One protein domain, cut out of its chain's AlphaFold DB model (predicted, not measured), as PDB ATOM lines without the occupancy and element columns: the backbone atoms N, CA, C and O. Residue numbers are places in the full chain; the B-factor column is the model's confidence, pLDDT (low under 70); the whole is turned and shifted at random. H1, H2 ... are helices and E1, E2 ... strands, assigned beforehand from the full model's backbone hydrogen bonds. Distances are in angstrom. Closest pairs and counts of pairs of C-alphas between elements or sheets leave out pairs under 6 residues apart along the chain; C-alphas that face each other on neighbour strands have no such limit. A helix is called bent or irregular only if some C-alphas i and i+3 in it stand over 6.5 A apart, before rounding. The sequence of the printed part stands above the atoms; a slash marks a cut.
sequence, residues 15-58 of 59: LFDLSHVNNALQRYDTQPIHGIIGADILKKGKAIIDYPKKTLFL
ATOM      1  N   LEU A  15      35.772  43.378  47.770       90.00
ATOM      2  CA  LEU A  15      36.649  42.439  48.460       90.00
ATOM      3  C   LEU A  15      35.785  41.520  49.320       90.00
ATOM      4  O   LEU A  15      34.981  41.992  50.121       90.00
ATOM      5  N   PHE A  16      35.940  40.217  49.124       88.00
ATOM      6  CA  PHE A  16      35.178  39.195  49.827       88.00
ATOM      7  C   PHE A  16      36.114  38.053  50.213       88.00
ATOM      8  O   PHE A  16      36.949  37.644  49.403       88.00
ATOM      9  N   ASP A  17      35.985  37.545  51.436       91.19
ATOM     10  CA  ASP A  17      36.768  36.400  51.897       91.19
ATOM     11  C   ASP A  17      36.187  35.096  51.329       91.19
ATOM     12  O   ASP A  17      35.067  34.693  51.645       91.19
ATOM     13  N   LEU A  18      36.964  34.427  50.477       93.06
ATOM     14  CA  LEU A  18      36.585  33.161  49.847       93.06
ATOM     15  C   LEU A  18      37.055  31.929  50.632       93.06
ATOM     16  O   LEU A  18      36.839  30.813  50.168       93.06
ATOM     17  N   SER A  19      37.662  32.088  51.812       93.19
ATOM     18  CA  SER A  19      38.232  30.976  52.587       93.19
ATOM     19  C   SER A  19      37.198  29.892  52.893       93.19
ATOM     20  O   SER A  19      37.451  28.713  52.657       93.19
ATOM     21  N   HIS A  20      35.994  30.271  53.335       92.44
ATOM     22  CA  HIS A  20      34.933  29.300  53.625       92.44
ATOM     23  C   HIS A  20      34.488  28.525  52.373       92.44
ATOM     24  O   HIS A  20      34.305  27.308  52.421       92.44
ATOM     25  N   VAL A  21      34.373  29.219  51.239       91.56
ATOM     26  CA  VAL A  21      33.985  28.623  49.953       91.56
ATOM     27  C   VAL A  21      35.072  27.672  49.456       91.56
ATOM     28  O   VAL A  21      34.783  26.530  49.110       91.56
ATOM     29  N   ASN A  22      36.333  28.105  49.474       94.25
ATOM     30  CA  ASN A  22      37.462  27.298  49.018       94.25
ATOM     31  C   ASN A  22      37.694  26.064  49.899       94.25
ATOM     32  O   ASN A  22      37.995  24.996  49.370       94.25
ATOM     33  N   ASN A  23      37.472  26.171  51.213       94.31
ATOM     34  CA  ASN A  23      37.512  25.020  52.117       94.31
ATOM     35  C   ASN A  23      36.443  23.975  51.763       94.31
ATOM     36  O   ASN A  23      36.704  22.778  51.851       94.31
ATOM     37  N   ALA A  24      35.245  24.405  51.354       92.12
ATOM     38  CA  ALA A  24      34.208  23.491  50.883       92.12
ATOM     39  C   ALA A  24      34.571  22.868  49.523       92.12
ATOM     40  O   ALA A  24      34.424  21.664  49.351       92.12
ATOM     41  N   LEU A  25      35.099  23.659  48.584       90.94
ATOM     42  CA  LEU A  25      35.508  23.208  47.248       90.94
ATOM     43  C   LEU A  25      36.631  22.161  47.278       90.94
ATOM     44  O   LEU A  25      36.575  21.184  46.528       90.94
ATOM     45  N   GLN A  26      37.602  22.303  48.184       90.00
ATOM     46  CA  GLN A  26      38.661  21.304  48.369       90.00
ATOM     47  C   GLN A  26      38.119  19.932  48.784       90.00
ATOM     48  O   GLN A  26      38.681  18.917  48.387       90.00
ATOM     49  N   ARG A  27      36.995  19.869  49.518       91.06
ATOM     50  CA  ARG A  27      36.356  18.585  49.872       91.06
ATOM     51  C   ARG A  27      35.819  17.832  48.652       91.06
ATOM     52  O   ARG A  27      35.625  16.625  48.738       91.06
ATOM     53  N   TYR A  28      35.585  18.533  47.545       90.94
ATOM     54  CA  TYR A  28      35.146  17.971  46.266       90.94
ATOM     55  C   TYR A  28      36.291  17.842  45.247       90.94
ATOM     56  O   TYR A  28      36.022  17.692  44.059       90.94
ATOM     57  N   ASP A  29      37.550  17.937  45.693       87.56
ATOM     58  CA  ASP A  29      38.755  17.874  44.848       87.56
ATOM     59  C   ASP A  29      38.745  18.898  43.692       87.56
ATOM     60  O   ASP A  29      39.231  18.675  42.582       87.56
ATOM     61  N   THR A  30      38.130  20.057  43.950       90.50
ATOM     62  CA  THR A  30      38.045  21.158  42.985       90.50
ATOM     63  C   THR A  30      39.078  22.236  43.288       90.50
ATOM     64  O   THR A  30      39.437  22.489  44.439       90.50
ATOM     65  N   GLN A  31      39.571  22.892  42.235       90.44
ATOM     66  CA  GLN A  31      40.561  23.958  42.381       90.44
ATOM     67  C   GLN A  31      39.971  25.170  43.122       90.44
ATOM     68  O   GLN A  31      38.820  25.540  42.867       90.44
ATOM     69  N   PRO A  32      40.754  25.831  43.997       90.38
ATOM     70  CA  PRO A  32      40.292  27.007  44.716       90.38
ATOM     71  C   PRO A  32      40.001  28.168  43.758       90.38
ATOM     72  O   PRO A  32      40.713  28.418  42.782       90.38
ATOM     73  N   ILE A  33      38.951  28.917  44.075       90.94
ATOM     74  CA  ILE A  33      38.549  30.120  43.357       90.94
ATOM     75  C   ILE A  33      39.361  31.300  43.893       90.94
ATOM     76  O   ILE A  33      39.360  31.594  45.087       90.94
ATOM     77  N   HIS A  34      40.020  32.012  42.982       88.12
ATOM     78  CA  HIS A  34      40.790  33.219  43.298       88.12
ATOM     79  C   HIS A  34      39.936  34.496  43.291       88.12
ATOM     80  O   HIS A  34      40.331  35.517  43.844       88.12
ATOM     81  N   GLY A  35      38.780  34.462  42.631       88.94
ATOM     82  CA  GLY A  35      37.871  35.594  42.527       88.94
ATOM     83  C   GLY A  35      36.677  35.288  41.632       88.94
ATOM     84  O   GLY A  35      36.686  34.326  40.864       88.94
ATOM     85  N   ILE A  36      35.648  36.128  41.727       90.94
ATOM     86  CA  ILE A  36      34.405  36.001  40.963       90.94
ATOM     87  C   ILE A  36      34.317  37.171  39.982       90.94
ATOM     88  O   ILE A  36      34.509  38.327  40.361       90.94
ATOM     89  N   ILE A  37      34.017  36.882  38.714       91.38
ATOM     90  CA  ILE A  37      33.781  37.913  37.699       91.38
ATOM     91  C   ILE A  37      32.283  38.217  37.655       91.38
ATOM     92  O   ILE A  37      31.478  37.364  37.287       91.38
ATOM     93  N   GLY A  38      31.915  39.447  38.012       91.19
ATOM     94  CA  GLY A  38      30.532  39.915  37.966       91.19
ATOM     95  C   GLY A  38      29.989  40.064  36.539       91.19
ATOM     96  O   GLY A  38      30.723  40.339  35.585       91.19
ATOM     97  N   ALA A  39      28.667  39.938  36.394       92.88
ATOM     98  CA  ALA A  39      27.985  40.088  35.108       92.88
ATOM     99  C   ALA A  39      28.134  41.496  34.505       92.88
ATOM    100  O   ALA A  39      28.044  41.669  33.290       92.88
ATOM    101  N   ASP A  40      28.377  42.515  35.329       91.69
ATOM    102  CA  ASP A  40      28.617  43.878  34.868       91.69
ATOM    103  C   ASP A  40      29.922  43.984  34.055       91.69
ATOM    104  O   ASP A  40      29.943  44.653  33.021       91.69
ATOM    105  N   ILE A  41      30.984  43.274  34.457       92.50
ATOM    106  CA  ILE A  41      32.243  43.168  33.704       92.50
ATOM    107  C   ILE A  41      32.010  42.455  32.377       92.50
ATOM    108  O   ILE A  41      32.444  42.951  31.335       92.50
ATOM    109  N   LEU A  42      31.276  41.340  32.405       94.56
ATOM    110  CA  LEU A  42      30.944  40.577  31.203       94.56
ATOM    111  C   LEU A  42      30.158  41.435  30.199       94.56
ATOM    112  O   LEU A  42      30.497  41.484  29.018       94.56
ATOM    113  N   LYS A  43      29.167  42.201  30.673       93.62
ATOM    114  CA  LYS A  43      28.395  43.138  29.840       93.62
ATOM    115  C   LYS A  43      29.269  44.261  29.273       93.62
ATOM    116  O   LYS A  43      29.225  44.516  28.071       93.62
ATOM    117  N   LYS A  44      30.103  44.903  30.102       92.50
ATOM    118  CA  LYS A  44      31.020  45.985  29.679       92.50
ATOM    119  C   LYS A  44      32.018  45.526  28.613       92.50
ATOM    120  O   LYS A  44      32.341  46.305  27.719       92.50
ATOM    121  N   GLY A  45      32.501  44.288  28.713       93.50
ATOM    122  CA  GLY A  45      33.416  43.676  27.748       93.50
ATOM    123  C   GLY A  45      32.733  43.010  26.553       93.50
ATOM    124  O   GLY A  45      33.434  42.398  25.755       93.50
ATOM    125  N   LYS A  46      31.396  43.091  26.416       95.38
ATOM    126  CA  LYS A  46      30.620  42.367  25.385       95.38
ATOM    127  C   LYS A  46      31.031  40.889  25.311       95.38
ATOM    128  O   LYS A  46      31.387  40.389  24.245       95.38
ATOM    129  N   ALA A  47      31.058  40.246  26.478       96.81
ATOM    130  CA  ALA A  47      31.673  38.946  26.666       96.81
ATOM    131  C   ALA A  47      31.001  37.832  25.858       96.81
ATOM    132  O   ALA A  47      29.775  37.770  25.777       96.81
ATOM    133  N   ILE A  48      31.817  36.911  25.346       96.94
ATOM    134  CA  ILE A  48      31.370  35.624  24.803       96.94
ATOM    135  C   ILE A  48      32.083  34.527  25.592       96.94
ATOM    136  O   ILE A  48      33.314  34.515  25.653       96.94
ATOM    137  N   ILE A  49      31.310  33.630  26.208       96.50
ATOM    138  CA  ILE A  49      31.828  32.467  26.937       96.50
ATOM    139  C   ILE A  49      31.684  31.249  26.025       96.50
ATOM    140  O   ILE A  49      30.577  30.770  25.791       96.50
ATOM    141  N   ASP A  50      32.806  30.768  25.496       97.00
ATOM    142  CA  ASP A  50      32.880  29.547  24.694       97.00
ATOM    143  C   ASP A  50      33.247  28.381  25.626       97.00
ATOM    144  O   ASP A  50      34.421  28.163  25.939       97.00
ATOM    145  N   TYR A  51      32.227  27.671  26.129       96.00
ATOM    146  CA  TYR A  51      32.404  26.548  27.058       96.00
ATOM    147  C   TYR A  51      33.198  25.380  26.453       96.00
ATOM    148  O   TYR A  51      34.125  24.921  27.125       96.00
ATOM    149  N   PRO A  52      32.925  24.919  25.212       97.25
ATOM    150  CA  PRO A  52      33.728  23.870  24.582       97.25
ATOM    151  C   PRO A  52      35.219  24.209  24.519       97.25
ATOM    152  O   PRO A  52      36.055  23.371  24.850       97.25
ATOM    153  N   LYS A  53      35.569  25.452  24.155       97.00
ATOM    154  CA  LYS A  53      36.971  25.899  24.094       97.00
ATOM    155  C   LYS A  53      37.515  26.411  25.426       97.00
ATOM    156  O   LYS A  53      38.657  26.865  25.470       97.00
ATOM    157  N   LYS A  54      36.707  26.410  26.491       95.06
ATOM    158  CA  LYS A  54      37.035  26.989  27.807       95.06
ATOM    159  C   LYS A  54      37.635  28.399  27.696       95.06
ATOM    160  O   LYS A  54      38.600  28.732  28.378       95.06
ATOM    161  N   THR A  55      37.089  29.219  26.797       95.00
ATOM    162  CA  THR A  55      37.643  30.537  26.457       95.00
ATOM    163  C   THR A  55      36.627  31.645  26.720       95.00
ATOM    164  O   THR A  55      35.463  31.550  26.336       95.00
ATOM    165  N   LEU A  56      37.086  32.727  27.352       95.38
ATOM    166  CA  LEU A  56      36.334  33.967  27.540       95.38
ATOM    167  C   LEU A  56      36.879  35.043  26.593       95.38
ATOM    168  O   LEU A  56      38.037  35.447  26.709       95.38
ATOM    169  N   PHE A  57      36.032  35.543  25.694       96.12
ATOM    170  CA  PHE A  57      36.346  36.673  24.820       96.12
ATOM    171  C   PHE A  57      35.797  37.968  25.409       96.12
ATOM    172  O   PHE A  57      34.649  38.009  25.842       96.12
ATOM    173  N   LEU A  58      36.605  39.030  25.392       95.25
ATOM    174  CA  LEU A  58      36.234  40.385  25.807       95.25
ATOM    175  C   LEU A  58      36.722  41.379  24.739       95.25
ATOM    176  O   LEU A  58      37.854  41.249  24.271       95.25
TER     177      LEU A  58
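Overview. This is residues 15 to 58 of the 59 residues of an uncharacterized protein of Capnocytophaga canimorsus (UniProt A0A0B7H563). A hairpin of two short strands, E1 and E2, and the helix H1 form the two arms of an open, flat U, with the short helix H2 at the foot of the hairpin and a long link, residues 27 to 38, folding back from the end of H1 and crossing to H2. The middle of the U is empty, and the tip of the hairpin, residues 50 to 55, sticks out free. The printed part has 44 residues, with two named helices and two named strands in the order H1, H2, E1, E2; the sheet has the order E1 - E2 and is antiparallel. The class is mixed, helices and strands, with under half of the residues, 20 of 44, in named elements. The whole is loose, with a radius of gyration of the C-alphas of 13.3 A and spans of 33 by 27 by 10 A.

Arrangement. The sheet is made of E1, residues 48 to 50, and E2, residues 55 to 57, a hairpin of antiparallel neighbour strands with 164 degrees between their N-to-C directions. The C-alphas of Ile 49 and Leu 56 face each other at 4.8 A, and those of Ile 48 and Phe 57 at 5.1 A. Across the pair, N 50 and O 55 are within hydrogen-bond range at 2.9 A, and so are N 57 and O 48, also at 2.9 A. A tight link of 3 residues joins E1 to H2, the helix of residues 39 to 44. H2 and E2 are apart, with no C-alpha of the one within 8 A of the other. H1, the helix of residues 19 to 26, is apart from H2, E1 and E2 by the same measure. In H1 and H2 every O i to N i+4 pair is within hydrogen-bond range.

Along the chain. E1 runs 6.3 A from C-alpha 48 to C-alpha 50, and E2 runs 6.5 A from C-alpha 55 to C-alpha 57, which is at (36.346, 36.673, 24.820). H2 begins at C-alpha 39, at (27.985, 40.088, 35.108), and measures 8.6 A to C-alpha 44. H1, the longest helix with 8 residues, begins at C-alpha 19, at (38.232, 30.976, 52.587), and measures 10.6 A to C-alpha 26. Neither helix is bent.

Size, cuts and confidence. The two C-alphas farthest apart are those of Arg 27 and Lys 46, at 34.6 A. The first and last printed C-alphas, of Leu 15 and Leu 58, are 22.7 A apart. The link from H1 to H2, 12 residues, is long; the link from E1 to E2, 4 residues, is tight. The printed part has no cut. Its mean pLDDT is 92.8, and no printed residue is under 70.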